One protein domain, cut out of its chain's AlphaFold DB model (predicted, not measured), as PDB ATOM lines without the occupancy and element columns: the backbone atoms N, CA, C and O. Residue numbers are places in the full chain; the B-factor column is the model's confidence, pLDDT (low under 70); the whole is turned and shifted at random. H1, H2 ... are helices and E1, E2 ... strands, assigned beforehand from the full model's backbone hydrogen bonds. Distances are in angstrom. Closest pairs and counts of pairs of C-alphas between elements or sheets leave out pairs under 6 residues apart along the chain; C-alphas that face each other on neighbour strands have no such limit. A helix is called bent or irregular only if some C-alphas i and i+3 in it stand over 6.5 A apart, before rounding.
ATOM      1  N   SER A 113      -0.212  22.560  32.564       92.06
ATOM      2  CA  SER A 113      -0.642  21.492  31.644       92.06
ATOM      3  C   SER A 113      -0.585  20.071  32.239       92.06
ATOM      4  O   SER A 113      -1.352  19.195  31.830       92.06
ATOM      5  N   PHE A 114       0.265  19.832  33.252       92.81
ATOM      6  CA  PHE A 114       0.394  18.525  33.917       92.81
ATOM      7  C   PHE A 114      -0.766  18.165  34.830       92.81
ATOM      8  O   PHE A 114      -0.950  16.999  35.179       92.81
ATOM      9  N   VAL A 115      -1.545  19.164  35.216       89.88
ATOM     10  CA  VAL A 115      -2.692  18.998  36.095       89.88
ATOM     11  C   VAL A 115      -3.972  19.467  35.427       89.88
ATOM     12  O   VAL A 115      -5.032  19.206  35.973       89.88
ATOM     13  N   ASP A 116      -3.931  20.113  34.258       84.88
ATOM     14  CA  ASP A 116      -5.104  20.659  33.568       84.88
ATOM     15  C   ASP A 116      -6.087  19.599  33.062       84.88
ATOM     16  O   ASP A 116      -7.297  19.709  33.305       84.88
ATOM     17  N   ASN A 117      -5.569  18.542  32.447       76.75
ATOM     18  CA  ASN A 117      -6.377  17.484  31.860       76.75
ATOM     19  C   ASN A 117      -6.867  16.481  32.912       76.75
ATOM     20  O   ASN A 117      -6.144  16.108  33.832       76.75
ATOM     21  N   ARG A 118      -8.111  16.000  32.754       79.94
ATOM     22  CA  ARG A 118      -8.598  14.863  33.560       79.94
ATOM     23  C   ARG A 118      -7.867  13.570  33.208       79.94
ATOM     24  O   ARG A 118      -7.694  12.735  34.085       79.94
ATOM     25  N   ASP A 119      -7.496  13.419  31.940       91.69
ATOM     26  CA  ASP A 119      -6.733  12.282  31.442       91.69
ATOM     27  C   ASP A 119      -5.266  12.681  31.276       91.69
ATOM     28  O   ASP A 119      -4.895  13.417  30.361       91.69
ATOM     29  N   PHE A 120      -4.432  12.196  32.186       93.69
ATOM     30  CA  PHE A 120      -3.005  12.469  32.203       93.69
ATOM     31  C   PHE A 120      -2.272  11.840  31.013       93.69
ATOM     32  O   PHE A 120      -1.220  12.341  30.621       93.69
ATOM     33  N   PHE A 121      -2.826  10.797  30.378       94.62
ATOM     34  CA  PHE A 121      -2.228  10.239  29.164       94.62
ATOM     35  C   PHE A 121      -2.173  11.281  28.043       94.62
ATOM     36  O   PHE A 121      -1.168  11.389  27.342       94.62
ATOM     37  N   HIS A 122      -3.217  12.107  27.929       93.12
ATOM     38  CA  HIS A 122      -3.252  13.199  26.963       93.12
ATOM     39  C   HIS A 122      -2.136  14.220  27.216       93.12
ATOM     40  O   HIS A 122      -1.414  14.574  26.290       93.12
ATOM     41  N   THR A 123      -1.911  14.608  28.473       93.31
ATOM     42  CA  THR A 123      -0.778  15.468  28.854       93.31
ATOM     43  C   THR A 123       0.566  14.846  28.455       93.31
ATOM     44  O   THR A 123       1.435  15.545  27.928       93.31
ATOM     45  N   LEU A 124       0.771  13.542  28.683       93.94
ATOM     46  CA  LEU A 124       2.004  12.865  28.261       93.94
ATOM     47  C   LEU A 124       2.178  12.920  26.739       93.94
ATOM     48  O   LEU A 124       3.290  13.120  26.254       93.94
ATOM     49  N   GLU A 125       1.087  12.786  25.984       91.75
ATOM     50  CA  GLU A 125       1.101  12.891  24.525       91.75
ATOM     51  C   GLU A 125       1.413  14.315  24.041       91.75
ATOM     52  O   GLU A 125       2.250  14.478  23.152       91.75
ATOM     53  N   GLU A 126       0.809  15.345  24.633       89.31
ATOM     54  CA  GLU A 126       1.071  16.752  24.293       89.31
ATOM     55  C   GLU A 126       2.512  17.164  24.623       89.31
ATOM     56  O   GLU A 126       3.138  17.949  23.908       89.31
ATOM     57  N   THR A 127       3.075  16.593  25.689       89.12
ATOM     58  CA  THR A 127       4.421  16.921  26.176       89.12
ATOM     59  C   THR A 127       5.497  15.940  25.710       89.12
ATOM     60  O   THR A 127       6.676  16.141  26.011       89.12
ATOM     61  N   LYS A 128       5.153  14.925  24.899       88.75
ATOM     62  CA  LYS A 128       6.101  13.904  24.403       88.75
ATOM     63  C   LYS A 128       7.298  14.500  23.679       88.75
ATOM     64  O   LYS A 128       8.423  14.017  23.767       88.75
ATOM     65  N   THR A 129       7.085  15.617  22.993       86.00
ATOM     66  CA  THR A 129       8.150  16.287  22.258       86.00
ATOM     67  C   THR A 129       9.132  17.011  23.186       86.00
ATOM     68  O   THR A 129      10.192  17.414  22.721       86.00
ATOM     69  N   ARG A 130       8.865  17.110  24.495       88.06
ATOM     70  CA  ARG A 130       9.786  17.655  25.504       88.06
ATOM     71  C   ARG A 130      10.664  16.595  26.166       88.06
ATOM     72  O   ARG A 130      11.783  16.926  26.539       88.06
ATOM     73  N   PHE A 131      10.219  15.340  26.244       90.00
ATOM     74  CA  PHE A 131      10.929  14.282  26.973       90.00
ATOM     75  C   PHE A 131      11.192  13.058  26.103       90.00
ATOM     76  O   PHE A 131      10.279  12.459  25.544       90.00
ATOM     77  N   THR A 132      12.456  12.656  26.011       88.56
ATOM     78  CA  THR A 132      12.896  11.531  25.174       88.56
ATOM     79  C   THR A 132      12.406  10.175  25.670       88.56
ATOM     80  O   THR A 132      12.196   9.286  24.849       88.56
ATOM     81  N   ILE A 133      12.154  10.025  26.976       89.06
ATOM     82  CA  ILE A 133      11.627   8.791  27.584       89.06
ATOM     83  C   ILE A 133      10.328   8.295  26.935       89.06
ATOM     84  O   ILE A 133      10.050   7.099  26.940       89.06
ATOM     85  N   PHE A 134       9.546   9.196  26.338       89.56
ATOM     86  CA  PHE A 134       8.278   8.846  25.714       89.56
ATOM     87  C   PHE A 134       8.386   8.449  24.238       89.56
ATOM     88  O   PHE A 134       7.422   7.913  23.691       89.56
ATOM     89  N   ASN A 135       9.531   8.693  23.589       89.00
ATOM     90  CA  ASN A 135       9.688   8.502  22.145       89.00
ATOM     91  C   ASN A 135       9.309   7.075  21.719       89.00
ATOM     92  O   ASN A 135       8.476   6.905  20.835       89.00
ATOM     93  N   THR A 136       9.866   6.062  22.391       90.44
ATOM     94  CA  THR A 136       9.641   4.650  22.046       90.44
ATOM     95  C   THR A 136       8.178   4.242  22.201       90.44
ATOM     96  O   THR A 136       7.623   3.639  21.288       90.44
ATOM     97  N   ILE A 137       7.538   4.612  23.317       93.25
ATOM     98  CA  ILE A 137       6.136   4.262  23.588       93.25
ATOM     99  C   ILE A 137       5.222   4.875  22.521       93.25
ATOM    100  O   ILE A 137       4.394   4.175  21.938       93.25
ATOM    101  N   PHE A 138       5.381   6.168  22.225       94.25
ATOM    102  CA  PHE A 138       4.517   6.834  21.249       94.25
ATOM    103  C   PHE A 138       4.800   6.406  19.807       94.25
ATOM    104  O   PHE A 138       3.861   6.317  19.023       94.25
ATOM    105  N   GLU A 139       6.046   6.087  19.449       93.94
ATOM    106  CA  GLU A 139       6.373   5.542  18.127       93.94
ATOM    107  C   GLU A 139       5.751   4.153  17.926       93.94
ATOM    108  O   GLU A 139       5.102   3.904  16.907       93.94
ATOM    109  N   GLN A 140       5.887   3.262  18.913       94.69
ATOM    110  CA  GLN A 140       5.263   1.938  18.891       94.69
ATOM    111  C   GLN A 140       3.733   2.034  18.825       94.69
ATOM    112  O   GLN A 140       3.105   1.288  18.071       94.69
ATOM    113  N   MET A 141       3.138   2.976  19.561       94.62
ATOM    114  CA  MET A 141       1.697   3.224  19.532       94.62
ATOM    115  C   MET A 141       1.231   3.733  18.163       94.62
ATOM    116  O   MET A 141       0.317   3.150  17.587       94.62
ATOM    117  N   SER A 142       1.893   4.741  17.586       94.25
ATOM    118  CA  SER A 142       1.562   5.228  16.239       94.25
ATOM    119  C   SER A 142       1.764   4.153  15.165       94.25
ATOM    120  O   SER A 142       0.982   4.060  14.220       94.25
ATOM    121  N   ASN A 143       2.784   3.301  15.301       94.19
ATOM    122  CA  ASN A 143       2.985   2.160  14.410       94.19
ATOM    123  C   ASN A 143       1.823   1.158  14.512       94.19
ATOM    124  O   ASN A 143       1.322   0.701  13.485       94.19
ATOM    125  N   LEU A 144       1.361   0.853  15.728       93.62
ATOM    126  CA  LEU A 144       0.200  -0.007  15.944       93.62
ATOM    127  C   LEU A 144      -1.064   0.585  15.304       93.62
ATOM    128  O   LEU A 144      -1.727  -0.115  14.544       93.62
ATOM    129  N   GLU A 145      -1.356   1.863  15.554       92.50
ATOM    130  CA  GLU A 145      -2.520   2.577  15.003       92.50
ATOM    131  C   GLU A 145      -2.553   2.550  13.466       92.50
ATOM    132  O   GLU A 145      -3.600   2.306  12.865       92.50
ATOM    133  N   ASN A 146      -1.397   2.734  12.824       92.94
ATOM    134  CA  ASN A 146      -1.285   2.749  11.365       92.94
ATOM    135  C   ASN A 146      -1.385   1.355  10.721       92.94
ATOM    136  O   ASN A 146      -1.651   1.256   9.526       92.94
ATOM    137  N   ASN A 147      -1.184   0.283  11.493       91.75
ATOM    138  CA  ASN A 147      -1.096  -1.089  10.985       91.75
ATOM    139  C   ASN A 147      -2.237  -2.004  11.449       91.75
ATOM    140  O   ASN A 147      -2.168  -3.212  11.241       91.75
ATOM    141  N   LEU A 148      -3.308  -1.466  12.039       91.62
ATOM    142  CA  LEU A 148      -4.427  -2.270  12.558       91.62
ATOM    143  C   LEU A 148      -5.085  -3.185  11.512       91.62
ATOM    144  O   LEU A 148      -5.665  -4.202  11.878       91.62
ATOM    145  N   GLU A 149      -5.021  -2.827  10.229       88.50
ATOM    146  CA  GLU A 149      -5.599  -3.609   9.125       88.50
ATOM    147  C   GLU A 149      -4.605  -4.608   8.507       88.50
ATOM    148  O   GLU A 149      -5.015  -5.512   7.781       88.50
ATOM    149  N   SER A 150      -3.303  -4.450   8.769       89.06
ATOM    150  CA  SER A 150      -2.230  -5.232   8.138       89.06
ATOM    151  C   SER A 150      -1.684  -6.360   9.016       89.06
ATOM    152  O   SER A 150      -0.903  -7.178   8.531       89.06
ATOM    153  N   ILE A 151      -2.093  -6.426  10.286       90.94
ATOM    154  CA  ILE A 151      -1.641  -7.429  11.260       90.94
ATOM    155  C   ILE A 151      -2.822  -8.201  11.857       90.94
ATOM    156  O   ILE A 151      -3.974  -7.771  11.802       90.94
ATOM    157  N   THR A 152      -2.544  -9.371  12.427       91.81
ATOM    158  CA  THR A 152      -3.576 -10.241  13.006       91.81
ATOM    159  C   THR A 152      -4.123  -9.689  14.325       91.81
ATOM    160  O   THR A 152      -3.440  -8.974  15.055       91.81
ATOM    161  N   ARG A 153      -5.353 -10.077  14.691       90.31
ATOM    162  CA  ARG A 153      -5.967  -9.686  15.975       90.31
ATOM    163  C   ARG A 153      -5.104 -10.073  17.181       90.31
ATOM    164  O   ARG A 153      -5.002  -9.291  18.123       90.31
ATOM    165  N   ASP A 154      -4.474 -11.244  17.141       92.25
ATOM    166  CA  ASP A 154      -3.587 -11.699  18.214       92.25
ATOM    167  C   ASP A 154      -2.339 -10.813  18.314       92.25
ATOM    168  O   ASP A 154      -1.959 -10.416  19.413       92.25
ATOM    169  N   GLU A 155      -1.750 -10.409  17.184       94.31
ATOM    170  CA  GLU A 155      -0.627  -9.462  17.162       94.31
ATOM    171  C   GLU A 155      -1.020  -8.074  17.686       94.31
ATOM    172  O   GLU A 155      -0.244  -7.474  18.429       94.31
ATOM    173  N   ILE A 156      -2.221  -7.573  17.359       93.81
ATOM    174  CA  ILE A 156      -2.746  -6.312  17.918       93.81
ATOM    175  C   ILE A 156      -2.835  -6.416  19.438       93.81
ATOM    176  O   ILE A 156      -2.350  -5.533  20.145       93.81
ATOM    177  N   ILE A 157      -3.434  -7.496  19.949       93.25
ATOM    178  CA  ILE A 157      -3.600  -7.715  21.389       93.25
ATOM    179  C   ILE A 157      -2.237  -7.795  22.081       93.25
ATOM    180  O   ILE A 157      -2.063  -7.168  23.123       93.25
ATOM    181  N   GLN A 158      -1.269  -8.513  21.507       95.75
ATOM    182  CA  GLN A 158       0.078  -8.622  22.074       95.75
ATOM    183  C   GLN A 158       0.803  -7.271  22.106       95.75
ATOM    184  O   GLN A 158       1.274  -6.865  23.164       95.75
ATOM    185  N   LYS A 159       0.838  -6.536  20.984       95.88
ATOM    186  CA  LYS A 159       1.477  -5.207  20.919       95.88
ATOM    187  C   LYS A 159       0.824  -4.207  21.872       95.88
ATOM    188  O   LYS A 159       1.520  -3.434  22.522       95.88
ATOM    189  N   ARG A 160      -0.506  -4.243  21.980       95.31
ATOM    190  CA  ARG A 160      -1.274  -3.437  22.935       95.31
ATOM    191  C   ARG A 160      -0.880  -3.739  24.382       95.31
ATOM    192  O   ARG A 160      -0.609  -2.816  25.138       95.31
ATOM    193  N   LEU A 161      -0.864  -5.016  24.763       96.62
ATOM    194  CA  LEU A 161      -0.518  -5.430  26.125       96.62
ATOM    195  C   LEU A 161       0.928  -5.066  26.479       96.62
ATOM    196  O   LEU A 161       1.189  -4.657  27.606       96.62
ATOM    197  N   ASP A 162       1.858  -5.184  25.529       96.69
ATOM    198  CA  ASP A 162       3.243  -4.745  25.719       96.69
ATOM    199  C   ASP A 162       3.329  -3.231  25.977       96.69
ATOM    200  O   ASP A 162       3.935  -2.809  26.961       96.69
ATOM    201  N   LEU A 163       2.634  -2.421  25.169       96.56
ATOM    202  CA  LEU A 163       2.525  -0.972  25.371       96.56
ATOM    203  C   LEU A 163       1.928  -0.613  26.741       96.56
ATOM    204  O   LEU A 163       2.500   0.207  27.460       96.56
ATOM    205  N   ASP A 164       0.814  -1.240  27.126       97.44
ATOM    206  CA  ASP A 164       0.173  -1.006  28.426       97.44
ATOM    207  C   ASP A 164       1.129  -1.351  29.582       97.44
ATOM    208  O   ASP A 164       1.280  -0.565  30.518       97.44
ATOM    209  N   ASN A 165       1.851  -2.473  29.492       97.50
ATOM    210  CA  ASN A 165       2.843  -2.869  30.496       97.50
ATOM    211  C   ASN A 165       3.997  -1.862  30.607       97.50
ATOM    212  O   ASN A 165       4.418  -1.531  31.719       97.50
ATOM    213  N   GLN A 166       4.499  -1.345  29.479       96.38
ATOM    214  CA  GLN A 166       5.530  -0.304  29.471       96.38
ATOM    215  C   GLN A 166       5.032   0.986  30.147       96.38
ATOM    216  O   GLN A 166       5.758   1.582  30.949       96.38
ATOM    217  N   ILE A 167       3.785   1.393  29.881       97.00
ATOM    218  CA  ILE A 167       3.174   2.576  30.505       97.00
ATOM    219  C   ILE A 167       2.983   2.357  32.008       97.00
ATOM    220  O   ILE A 167       3.373   3.214  32.799       97.00
ATOM    221  N   VAL A 168       2.458   1.206  32.436       97.69
ATOM    222  CA  VAL A 168       2.292   0.872  33.862       97.69
ATOM    223  C   VAL A 168       3.637   0.851  34.594       97.69
ATOM    224  O   VAL A 168       3.747   1.365  35.713       97.69
ATOM    225  N   PHE A 169       4.686   0.317  33.966       96.25
ATOM    226  CA  PHE A 169       6.039   0.349  34.520       96.25
ATOM    227  C   PHE A 169       6.556   1.785  34.674       96.25
ATOM    228  O   PHE A 169       7.092   2.146  35.727       96.25
ATOM    229  N   PHE A 170       6.352   2.630  33.660       96.31
ATOM    230  CA  PHE A 170       6.677   4.052  33.737       96.31
ATOM    231  C   PHE A 170       5.905   4.755  34.864       96.31
ATOM    232  O   PHE A 170       6.525   5.442  35.675       96.31
ATOM    233  N   LEU A 171       4.590   4.542  34.977       97.75
ATOM    234  CA  LEU A 171       3.750   5.146  36.017       97.75
ATOM    235  C   LEU A 171       4.162   4.719  37.425       97.75
ATOM    236  O   LEU A 171       4.167   5.540  38.338       97.75
ATOM    237  N   SER A 172       4.574   3.463  37.592       97.50
ATOM    238  CA  SER A 172       5.094   2.962  38.869       97.50
ATOM    239  C   SER A 172       6.362   3.712  39.285       97.50
ATOM    240  O   SER A 172       6.503   4.105  40.442       97.50
ATOM    241  N   ARG A 173       7.273   3.970  38.337       97.25
ATOM    242  CA  ARG A 173       8.456   4.807  38.589       97.25
ATOM    243  C   ARG A 173       8.047   6.247  38.877       97.25
ATOM    244  O   ARG A 173       8.494   6.798  39.876       97.25
ATOM    245  N   LEU A 174       7.182   6.832  38.050       97.75
ATOM    246  CA  LEU A 174       6.710   8.205  38.214       97.75
ATOM    247  C   LEU A 174       6.121   8.424  39.611       97.75
ATOM    248  O   LEU A 174       6.512   9.366  40.287       97.75
ATOM    249  N   GLN A 175       5.285   7.501  40.091       98.25
ATOM    250  CA  GLN A 175       4.709   7.549  41.434       98.25
ATOM    251  C   GLN A 175       5.778   7.604  42.533       98.25
ATOM    252  O   GLN A 175       5.669   8.409  43.459       98.25
ATOM    253  N   ILE A 176       6.812   6.763  42.441       97.88
ATOM    254  CA  ILE A 176       7.897   6.718  43.430       97.88
ATOM    255  C   ILE A 176       8.637   8.057  43.467       97.88
ATOM    256  O   ILE A 176       8.760   8.650  44.539       97.88
ATOM    257  N   TYR A 177       9.088   8.548  42.309       98.12
ATOM    258  CA  TYR A 177       9.851   9.797  42.230       98.12
ATOM    259  C   TYR A 177       8.999  11.004  42.643       98.12
ATOM    260  O   TYR A 177       9.452  11.830  43.428       98.12
ATOM    261  N   THR A 178       7.745  11.094  42.193       98.31
ATOM    262  CA  THR A 178       6.847  12.197  42.566       98.31
ATOM    263  C   THR A 178       6.635  12.259  44.079       98.31
ATOM    264  O   THR A 178       6.777  13.331  44.661       98.31
ATOM    265  N   ASN A 179       6.376  11.128  44.742       98.12
ATOM    266  CA  ASN A 179       6.185  11.102  46.198       98.12
ATOM    267  C   ASN A 179       7.470  11.400  46.984       98.12
ATOM    268  O   ASN A 179       7.411  12.029  48.041       98.12
ATOM    269  N   GLN A 180       8.636  10.993  46.472       97.44
ATOM    270  CA  GLN A 180       9.926  11.383  47.054       97.44
ATOM    271  C   GLN A 180      10.116  12.902  47.005       97.44
ATOM    272  O   GLN A 180      10.401  13.513  48.034       97.44
ATOM    273  N   ILE A 181       9.864  13.514  45.848       97.69
ATOM    274  CA  ILE A 181       9.997  14.962  45.654       97.69
ATOM    275  C   ILE A 181       9.010  15.726  46.543       97.69
ATOM    276  O   ILE A 181       9.407  16.671  47.215       97.69
ATOM    277  N   ILE A 182       7.744  15.304  46.627       96.38
ATOM    278  CA  ILE A 182       6.743  15.940  47.507       96.38
ATOM    279  C   ILE A 182       7.223  15.966  48.966       96.38
ATOM    280  O   ILE A 182       7.113  16.992  49.644       96.38
ATOM    281  N   LYS A 183       7.827  14.871  49.439       94.31
ATOM    282  CA  LYS A 183       8.396  14.792  50.788       94.31
ATOM    283  C   LYS A 183       9.604  15.718  50.973       94.31
ATOM    284  O   LYS A 183       9.747  16.326  52.037       94.31
ATOM    285  N   GLU A 184      10.473  15.837  49.970       93.00
ATOM    286  CA  GLU A 184      11.596  16.789  49.985       93.00
ATOM    287  C   GLU A 184      11.109  18.241  50.049       93.00
ATOM    288  O   GLU A 184      11.663  19.039  50.807       93.00
ATOM    289  N   LEU A 185      10.001  18.543  49.366       91.62
ATOM    290  CA  LEU A 185       9.308  19.832  49.406       91.62
ATOM    291  C   LEU A 185       8.499  20.070  50.698       91.62
ATOM    292  O   LEU A 185       7.795  21.069  50.798       91.62
ATOM    293  N   LYS A 186       8.627  19.189  51.702       89.25
ATOM    294  CA  LYS A 186       7.972  19.274  53.024       89.25
ATOM    295  C   LYS A 186       6.442  19.234  52.984       89.25
ATOM    296  O   LYS A 186       5.787  19.705  53.911       89.25
ATOM    297  N   GLU A 187       5.880  18.605  51.960       90.81
ATOM    298  CA  GLU A 187       4.448  18.345  51.856       90.81
ATOM    299  C   GLU A 187       4.090  16.928  52.334       90.81
ATOM    300  O   GLU A 187       4.943  16.048  52.459       90.81
ATOM    301  N   SER A 188       2.809  16.723  52.654       89.44
ATOM    302  CA  SER A 188       2.325  15.519  53.358       89.44
ATOM    303  C   SER A 188       1.381  14.623  52.556       89.44
ATOM    304  O   SER A 188       1.002  13.568  53.055       89.44
ATOM    305  N   PHE A 189       0.981  15.035  51.351       91.62
ATOM    306  CA  PHE A 189       0.053  14.265  50.522       91.62
ATOM    307  C   PHE A 189       0.786  13.241  49.654       91.62
ATOM    308  O   PHE A 189       1.952  13.428  49.309       91.62
ATOM    309  N   GLU A 190       0.086  12.182  49.257       93.81
ATOM    310  CA  GLU A 190       0.617  11.146  48.374       93.81
ATOM    311  C   GLU A 190      -0.107  11.126  47.030       93.81
ATOM    312  O   GLU A 190      -1.312  11.356  46.926       93.81
ATOM    313  N   VAL A 191       0.643  10.811  45.983       95.31
ATOM    314  CA  VAL A 191       0.174  10.706  44.606       95.31
ATOM    315  C   VAL A 191       0.142   9.246  44.189       95.31
ATOM    316  O   VAL A 191       1.057   8.479  44.493       95.31
ATOM    317  N   SER A 192      -0.899   8.862  43.458       95.50
ATOM    318  CA  SER A 192      -0.976   7.579  42.754       95.50
ATOM    319  C   SER A 192      -1.663   7.733  41.400       95.50
ATOM    320  O   SER A 192      -2.277   8.765  41.119       95.50
ATOM    321  N   PHE A 193      -1.554   6.713  40.551       95.19
ATOM    322  CA  PHE A 193      -2.157   6.709  39.219       95.19
ATOM    323  C   PHE A 193      -3.148   5.558  39.073       95.19
ATOM    324  O   PHE A 193      -2.833   4.411  39.388       95.19
ATOM    325  N   ALA A 194      -4.341   5.854  38.561       94.25
ATOM    326  CA  ALA A 194      -5.262   4.842  38.067       94.25
ATOM    327  C   ALA A 194      -5.107   4.717  36.552       94.25
ATOM    328  O   ALA A 194      -5.280   5.695  35.827       94.25
ATOM    329  N   PHE A 195      -4.781   3.512  36.096       96.38
ATOM    330  CA  PHE A 195      -4.591   3.189  34.688       96.38
ATOM    331  C   PHE A 195      -5.807   2.423  34.164       96.38
ATOM    332  O   PHE A 195      -6.236   1.444  34.778       96.38
ATOM    333  N   ILE A 196      -6.366   2.882  33.047       97.00
ATOM    334  CA  ILE A 196      -7.344   2.137  32.259       97.00
ATOM    335  C   ILE A 196      -6.639   1.668  30.994       97.00
ATOM    336  O   ILE A 196      -6.221   2.496  30.183       97.00
ATOM    337  N   ASP A 197      -6.556   0.347  30.840       97.19
ATOM    338  CA  ASP A 197      -5.948  -0.320  29.694       97.19
ATOM    339  C   ASP A 197      -6.472   0.222  28.364       97.19
ATOM    340  O   ASP A 197      -7.666   0.513  28.199       97.19
ATOM    341  N   SER A 198      -5.575   0.285  27.383       96.19
ATOM    342  CA  SER A 198      -5.965   0.526  25.999       96.19
ATOM    343  C   SER A 198      -6.850  -0.616  25.490       96.19
ATOM    344  O   SER A 198      -6.888  -1.711  26.055       96.19
ATOM    345  N   ARG A 199      -7.606  -0.409  24.411       94.69
ATOM    346  CA  ARG A 199      -8.494  -1.443  23.851       94.69
ATOM    347  C   ARG A 199      -8.419  -1.488  22.335       94.69
ATOM    348  O   ARG A 199      -8.057  -0.517  21.686       94.69
ATOM    349  N   TYR A 200      -8.777  -2.636  21.777       92.38
ATOM    350  CA  TYR A 200      -9.031  -2.779  20.350       92.38
ATOM    351  C   TYR A 200     -10.503  -3.122  20.153       92.38
ATOM    352  O   TYR A 200     -10.983  -4.118  20.699       92.38
ATOM    353  N   GLU A 201     -11.201  -2.295  19.384       89.75
ATOM    354  CA  GLU A 201     -12.598  -2.504  19.022       89.75
ATOM    355  C   GLU A 201     -12.706  -2.802  17.529       89.75
ATOM    356  O   GLU A 201     -12.257  -2.029  16.685       89.75
ATOM    357  N   ASP A 202     -13.316  -3.938  17.201       81.88
ATOM    358  CA  ASP A 202     -13.670  -4.278  15.829       81.88
ATOM    359  C   ASP A 202     -15.081  -3.752  15.547       81.88
ATOM    360  O   ASP A 202     -16.073  -4.283  16.052       81.88
ATOM    361  N   THR A 203     -15.171  -2.672  14.772       77.56
ATOM    362  CA  THR A 203     -16.458  -2.052  14.415       77.56
ATOM    363  C   THR A 203     -17.158  -2.767  13.251       77.56
ATOM    364  O   THR A 203     -18.192  -2.301  12.775       77.56
ATOM    365  N   GLY A 204     -16.594  -3.870  12.742       71.56
ATOM    366  CA  GLY A 204     -17.074  -4.597  11.563       71.56
ATOM    367  C   GLY A 204     -16.745  -3.921  10.224       71.56
ATOM    368  O   GLY A 204     -16.799  -4.576   9.187       71.56
ATOM    369  N   ILE A 205     -16.387  -2.631  10.234       70.31
ATOM    370  CA  ILE A 205     -15.924  -1.865   9.062       70.31
ATOM    371  C   ILE A 205     -14.414  -1.628   9.146       70.31
ATOM    372  O   ILE A 205     -13.711  -1.740   8.144       70.31
ATOM    373  N   LYS A 206     -13.914  -1.294  10.341       79.44
ATOM    374  CA  LYS A 206     -12.497  -1.047  10.615       79.44
ATOM    375  C   LYS A 206     -12.177  -1.316  12.085       79.44
ATOM    376  O   LYS A 206     -12.985  -1.023  12.969       79.44
ATOM    377  N   GLY A 207     -10.986  -1.843  12.347       82.88
ATOM    378  CA  GLY A 207     -10.454  -1.948  13.702       82.88
ATOM    379  C   GLY A 207     -10.042  -0.581  14.245       82.88
ATOM    380  O   GLY A 207      -9.361   0.178  13.556       82.88
ATOM    381  N   VAL A 208     -10.432  -0.270  15.478       90.06
ATOM    382  CA  VAL A 208     -10.092   0.982  16.163       90.06
ATOM    383  C   VAL A 208      -9.243   0.671  17.387       90.06
ATOM    384  O   VAL A 208      -9.616  -0.145  18.229       90.06
ATOM    385  N   PHE A 209      -8.095   1.337  17.486       92.44
ATOM    386  CA  PHE A 209      -7.284   1.349  18.694       92.44
ATOM    387  C   PHE A 209      -7.752   2.479  19.608       92.44
ATOM    388  O   PHE A 209      -7.752   3.647  19.225       92.44
ATOM    389  N   ILE A 210      -8.167   2.121  20.816       93.81
ATOM    390  CA  ILE A 210      -8.548   3.049  21.871       93.81
ATOM    391  C   ILE A 210      -7.356   3.179  22.808       93.81
ATOM    392  O   ILE A 210      -6.960   2.205  23.448       93.81
ATOM    393  N   LYS A 211      -6.805   4.388  22.884       95.25
ATOM    394  CA  LYS A 211      -5.690   4.752  23.766       95.25
ATOM    395  C   LYS A 211      -6.031   4.509  25.247       95.25
ATOM    396  O   LYS A 211      -7.209   4.552  25.611       95.25
ATOM    397  N   PRO A 212      -5.022   4.252  26.098       96.31
ATOM    398  CA  PRO A 212      -5.252   4.098  27.529       96.31
ATOM    399  C   PRO A 212      -5.639   5.439  28.162       96.31
ATOM    400  O   PRO A 212      -5.385   6.500  27.591       96.31
ATOM    401  N   GLN A 213      -6.216   5.386  29.363       96.25
ATOM    402  CA  GLN A 213      -6.523   6.580  30.157       96.25
ATOM    403  C   GLN A 213      -5.784   6.531  31.486       96.25
ATOM    404  O   GLN A 213      -5.658   5.465  32.097       96.25
ATOM    405  N   ILE A 214      -5.307   7.683  31.950       95.75
ATOM    406  CA  ILE A 214      -4.575   7.790  33.212       95.75
ATOM    407  C   ILE A 214      -5.220   8.863  34.079       95.75
ATOM    408  O   ILE A 214      -5.307  10.019  33.680       95.75
ATOM    409  N   TYR A 215      -5.607   8.504  35.300       93.44
ATOM    410  CA  TYR A 215      -6.123   9.453  36.285       93.44
ATOM    411  C   TYR A 215      -5.141   9.615  37.436       93.44
ATOM    412  O   TYR A 215      -4.702   8.632  38.034       93.44
ATOM    413  N   ILE A 216      -4.813  10.864  37.756       93.38
ATOM    414  CA  ILE A 216      -4.011  11.200  38.932       93.38
ATOM    415  C   ILE A 216      -4.916  11.202  40.164       93.38
ATOM    416  O   ILE A 216      -5.994  11.796  40.154       93.38
ATOM    417  N   ARG A 217      -4.438  10.587  41.244       91.25
ATOM    418  CA  ARG A 217      -5.067  10.593  42.565       91.25
ATOM    419  C   ARG A 217      -4.156  11.273  43.568       91.25
ATOM    420  O   ARG A 217      -2.976  10.939  43.622       91.25
ATOM    421  N   ILE A 218      -4.720  12.149  44.395       91.19
ATOM    422  CA  ILE A 218      -4.057  12.662  45.602       91.19
ATOM    423  C   ILE A 218      -4.766  12.067  46.814       91.19
ATOM    424  O   ILE A 218      -5.984  12.198  46.910       91.19
ATOM    425  N   ASP A 219      -4.038  11.398  47.709       88.56
ATOM    426  CA  ASP A 219      -4.588  10.726  48.896       88.56
ATOM    427  C   ASP A 219      -5.807   9.842  48.552       88.56
ATOM    428  O   ASP A 219      -6.829   9.843  49.237       88.56
ATOM    429  N   MET A 220      -5.713   9.107  47.435       82.69
ATOM    430  CA  MET A 220      -6.770   8.251  46.868       82.69
ATOM    431  C   MET A 220      -8.003   8.985  46.299       82.69
ATOM    432  O   MET A 220      -8.985   8.335  45.938       82.69
ATOM    433  N   VAL A 221      -7.967  10.313  46.155       82.12
ATOM    434  CA  VAL A 221      -9.059  11.125  45.589       82.12
ATOM    435  C   VAL A 221      -8.818  11.426  44.105       82.12
ATOM    436  O   VAL A 221      -7.850  12.100  43.757       82.12
ATOM    437  N   ASP A 222      -9.744  10.992  43.239       73.69
ATOM    438  CA  ASP A 222      -9.695  11.203  41.777       73.69
ATOM    439  C   ASP A 222      -9.938  12.668  41.363       73.69
ATOM    440  O   ASP A 222      -9.296  13.197  40.459       73.69
ATOM    441  N   ASN A 223     -10.870  13.367  42.021       76.00
ATOM    442  CA  ASN A 223     -11.223  14.750  41.674       76.00
ATOM    443  C   ASN A 223     -10.454  15.762  42.531       76.00
ATOM    444  O   ASN A 223     -11.046  16.579  43.241       76.00
ATOM    445  N   PHE A 224      -9.126  15.684  42.517       78.06
ATOM    446  CA  PHE A 224      -8.289  16.468  43.427       78.06
ATOM    447  C   PHE A 224      -8.483  17.990  43.263       78.06
ATOM    448  O   PHE A 224      -8.459  18.726  44.248       78.06
ATOM    449  N   LYS A 225      -8.791  18.480  42.056       78.88
ATOM    450  CA  LYS A 225      -8.986  19.920  41.805       78.88
ATOM    451  C   LYS A 225     -10.088  20.578  42.629       78.88
ATOM    452  O   LYS A 225      -9.991  21.761  42.924       78.88
ATOM    453  N   SER A 226     -11.145  19.843  42.975       77.31
ATOM    454  CA  SER A 226     -12.239  20.390  43.788       77.31
ATOM    455  C   SER A 226     -12.011  20.245  45.293       77.31
ATOM    456  O   SER A 226     -12.814  20.755  46.069       77.31
ATOM    457  N   HIS A 227     -10.969  19.521  45.710       78.94
ATOM    458  CA  HIS A 227     -10.727  19.160  47.111       78.94
ATOM    459  C   HIS A 227      -9.429  19.751  47.671       78.94
ATOM    460  O   HIS A 227      -9.305  19.905  48.884       78.94
ATOM    461  N   PHE A 228      -8.476  20.107  46.809       83.12
ATOM    462  CA  PHE A 228      -7.186  20.661  47.202       83.12
ATOM    463  C   PHE A 228      -7.049  22.122  46.772       83.12
ATOM    464  O   PHE A 228      -7.627  22.562  45.781       83.12
ATOM    465  N   ASN A 229      -6.282  22.888  47.550       85.50
ATOM    466  CA  ASN A 229      -5.994  24.282  47.235       85.50
ATOM    467  C   ASN A 229      -5.030  24.403  46.036       85.50
ATOM    468  O   ASN A 229      -4.331  23.455  45.672       85.50
ATOM    469  N   GLU A 230      -4.978  25.594  45.439       86.31
ATOM    470  CA  GLU A 230      -4.148  25.880  44.260       86.31
ATOM    471  C   GLU A 230      -2.657  25.589  44.505       86.31
ATOM    472  O   GLU A 230      -1.977  25.049  43.633       86.31
ATOM    473  N   SER A 231      -2.151  25.879  45.708       86.75
ATOM    474  CA  SER A 231      -0.749  25.645  46.064       86.75
ATOM    475  C   SER A 231      -0.376  24.162  45.994       86.75
ATOM    476  O   SER A 231       0.625  23.822  45.367       86.75
ATOM    477  N   LYS A 232      -1.207  23.261  46.536       89.31
ATOM    478  CA  LYS A 232      -0.977  21.809  46.454       89.31
ATOM    479  C   LYS A 232      -1.012  21.295  45.017       89.31
ATOM    480  O   LYS A 232      -0.186  20.469  44.645       89.31
ATOM    481  N   ILE A 233      -1.923  21.814  44.195       90.56
ATOM    482  CA  ILE A 233      -2.018  21.452  42.772       90.56
ATOM    483  C   ILE A 233      -0.745  21.867  42.015       90.56
ATOM    484  O   ILE A 233      -0.238  21.106  41.191       90.56
ATOM    485  N   LYS A 234      -0.178  23.036  42.328       91.31
ATOM    486  CA  LYS A 234       1.093  23.490  41.739       91.31
ATOM    487  C   LYS A 234       2.287  22.667  42.208       91.31
ATOM    488  O   LYS A 234       3.149  22.351  41.395       91.31
ATOM    489  N   ILE A 235       2.328  22.286  43.485       93.75
ATOM    490  CA  ILE A 235       3.375  21.393  44.000       93.75
ATOM    491  C   ILE A 235       3.290  20.024  43.321       93.75
ATOM    492  O   ILE A 235       4.315  19.511  42.884       93.75
ATOM    493  N   LEU A 236       2.082  19.471  43.152       94.62
ATOM    494  CA  LEU A 236       1.867  18.246  42.378       94.62
ATOM    495  C   LEU A 236       2.422  18.386  40.954       94.62
ATOM    496  O   LEU A 236       3.193  17.541  40.512       94.62
ATOM    497  N   SER A 237       2.045  19.452  40.249       94.94
ATOM    498  CA  SER A 237       2.512  19.721  38.888       94.94
ATOM    499  C   SER A 237       4.048  19.764  38.800       94.94
ATOM    500  O   SER A 237       4.641  19.054  37.986       94.94
ATOM    501  N   LEU A 238       4.702  20.523  39.685       96.38
ATOM    502  CA  LEU A 238       6.163  20.596  39.768       96.38
ATOM    503  C   LEU A 238       6.791  19.231  40.053       96.38
ATOM    504  O   LEU A 238       7.745  18.844  39.382       96.38
ATOM    505  N   ALA A 239       6.250  18.492  41.022       97.25
ATOM    506  CA  ALA A 239       6.762  17.185  41.407       97.25
ATOM    507  C   ALA A 239       6.605  16.146  40.288       97.25
ATOM    508  O   ALA A 239       7.495  15.321  40.099       97.25
ATOM    509  N   LEU A 240       5.518  16.193  39.509       97.56
ATOM    510  CA  LEU A 240       5.342  15.360  38.314       97.56
ATOM    511  C   LEU A 240       6.398  15.687  37.259       97.56
ATOM    512  O   LEU A 240       7.078  14.788  36.769       97.56
ATOM    513  N   VAL A 241       6.578  16.969  36.936       97.19
ATOM    514  CA  VAL A 241       7.550  17.403  35.924       97.19
ATOM    515  C   VAL A 241       8.978  17.059  36.341       97.19
ATOM    516  O   VAL A 241       9.715  16.467  35.553       97.19
ATOM    517  N   PHE A 242       9.371  17.354  37.581       97.44
ATOM    518  CA  PHE A 242      10.697  16.998  38.083       97.44
ATOM    519  C   PHE A 242      10.905  15.485  38.163       97.44
ATOM    520  O   PHE A 242      11.978  15.017  37.797       97.44
ATOM    521  N   ALA A 243       9.890  14.701  38.533       97.75
ATOM    522  CA  ALA A 243       9.985  13.244  38.508       97.75
ATOM    523  C   ALA A 243      10.203  12.701  37.087       97.75
ATOM    524  O   ALA A 243      11.029  11.809  36.889       97.75
ATOM    525  N   ILE A 244       9.518  13.256  36.081       96.56
ATOM    526  CA  ILE A 244       9.737  12.890  34.671       96.56
ATOM    527  C   ILE A 244      11.158  13.252  34.240       96.56
ATOM    528  O   ILE A 244      11.810  12.449  33.574       96.56
ATOM    529  N   ILE A 245      11.655  14.423  34.642       95.50
ATOM    530  CA  ILE A 245      13.032  14.850  34.374       95.50
ATOM    531  C   ILE A 245      14.040  13.877  34.997       95.50
ATOM    532  O   ILE A 245      14.940  13.420  34.298       95.50
ATOM    533  N   GLU A 246      13.876  13.507  36.268       93.81
ATOM    534  CA  GLU A 246      14.755  12.546  36.948       93.81
ATOM    535  C   GLU A 246      14.735  11.170  36.272       93.81
ATOM    536  O   GLU A 246      15.781  10.565  36.026       93.81
ATOM    537  N   ILE A 247      13.553  10.688  35.880       93.44
ATOM    538  CA  ILE A 247      13.428   9.444  35.116       93.44
ATOM    539  C   ILE A 247      14.169   9.555  33.780       93.44
ATOM    540  O   ILE A 247      14.918   8.640  33.442       93.44
ATOM    541  N   ASN A 248      13.989  10.662  33.054       90.31
ATOM    542  CA  ASN A 248      14.582  10.894  31.739       90.31
ATOM    543  C   ASN A 248      16.116  11.012  31.799       90.31
ATOM    544  O   ASN A 248      16.806  10.463  30.935       90.31
ATOM    545  N   LYS A 249      16.647  11.672  32.839       87.25
ATOM    546  CA  LYS A 249      18.085  11.744  33.152       87.25
ATOM    547  C   LYS A 249      18.661  10.346  33.385       87.25
ATOM    548  O   LYS A 249      19.663   9.989  32.780       87.25
ATOM    549  N   ASN A 250      17.986   9.528  34.194       83.62
ATOM    550  CA  ASN A 250      18.468   8.196  34.576       83.62
ATOM    551  C   ASN A 250      18.395   7.148  33.454       83.62
ATOM    552  O   ASN A 250      19.017   6.093  33.560       83.62
ATOM    553  N   THR A 251      17.624   7.395  32.394       77.81
ATOM    554  CA  THR A 251      17.499   6.477  31.248       77.81
ATOM    555  C   THR A 251      18.367   6.853  30.055       77.81
ATOM    556  O   THR A 251      18.541   6.030  29.159       77.81
ATOM    557  N   SER A 252      18.893   8.077  30.012       74.12
ATOM    558  CA  SER A 252      19.636   8.585  28.859       74.12
ATOM    559  C   SER A 252      21.140   8.495  29.115       74.12
ATOM    560  O   SER A 252      21.619   8.930  30.157       74.12
ATOM    561  N   GLN A 253      21.911   7.954  28.167       68.12
ATOM    562  CA  GLN A 253      23.370   8.088  28.202       68.12
ATOM    563  C   GLN A 253      23.723   9.519  27.797       68.12
ATOM    564  O   GLN A 253      23.549   9.893  26.640       68.12
ATOM    565  N   THR A 254      24.171  10.330  28.750       62.75
ATOM    566  CA  THR A 254      24.581  11.715  28.494       62.75
ATOM    567  C   THR A 254      26.088  11.786  28.329       62.75
ATOM    568  O   THR A 254      26.819  11.276  29.180       62.75
ATOM    569  N   SER A 255      26.558  12.452  27.279       68.81
ATOM    570  CA  SER A 255      27.977  12.787  27.164       68.81
ATOM    571  C   SER A 255      28.354  13.866  28.193       68.81
ATOM    572  O   SER A 255      27.608  14.829  28.389       68.81
TER     573      SER A 255
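This is residues 113 to 255 of the 506 residues of the protein "SMC_N domain-containing protein" of Sulfurovum sp. FS08-3 (UniProt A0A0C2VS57). One very long helix, H4, makes the long axis, and a narrow two-stranded ribbon runs along its length, with E1 and E2 as one side of the ribbon and E4 and E3 as the other. H3 folds back beside the earlier part of H4, H5 crosses the later part at a steep angle, and the short H1 and H2 fill in near H5 and E4. The printed part has 143 residues with five named helices and four named strands, in the order H1 H2 H3 H4 E1 E2 E3 E4 H5, and its class is mostly helix. The ribbon is two antiparallel sheets, E1 - E4 and E2 - E3. The whole is compact, with a radius of gyration of the C-alphas of 16.7 A, and flat, spanning 52 by 43 by 20 A.

H1 is residues 113 to 116, with C-alpha 113 at (-0.642, 21.492, 31.644). H2 is residues 120 to 127. H3, residues 132 to 146, is 21.7 A long and irregular, C-alphas 133 and 136 being 7.2 A apart. H4, residues 153 to 184, runs 46.5 A from C-alpha 153 at (-5.967, -9.686, 15.975). E1 is residues 191 to 196 and E4 residues 213 to 218, each 16.8 A long; between them come E2, residues 199 to 202, and E3, residues 207 to 210. H5, residues 230 to 251, is 31.8 A long and ends with C-alpha 251 at (17.499, 6.477, 31.248).

H1 touches H5, closest at the C-alphas of Phe 114 and Ser 237, 5.5 A. The closest C-alphas of H2 and E4, Phe 120 and Ile 214, are 5.0 A apart. H3 and H4 form a helical hairpin at a shallow tilt of 24 degrees, opposite ways; their closest C-alphas, Ile 137 and Leu 163, are 6.6 A apart. H4 touches H5 with residues 173 to 182 alone, at a steep tilt of 63 degrees; the closest C-alphas are Tyr 177 and Ala 243, 5.1 A. The closest C-alphas of H4 and E1, Gln 175 and Ser 192, are 5.8 A apart. E1 runs on into E2 at 16 degrees, and E3 into E4 at 13 degrees. Across E1 and E4, N 194 and O 215 are 2.9 A apart, within hydrogen-bond range; across the hairpin E2 and E3, N 208 and O 201 are 2.8 A apart. Every O i to N i+4 pair is within range in H2, H4 and H5, and 9 of 11 in H3.

The C-alphas farthest apart, Lys 186 and Ile 205, are 54.3 A apart. The printed part has no cut. The link from E4 to H5 is long, with 11 residues. Residues 253 to 255 have pLDDT under 70.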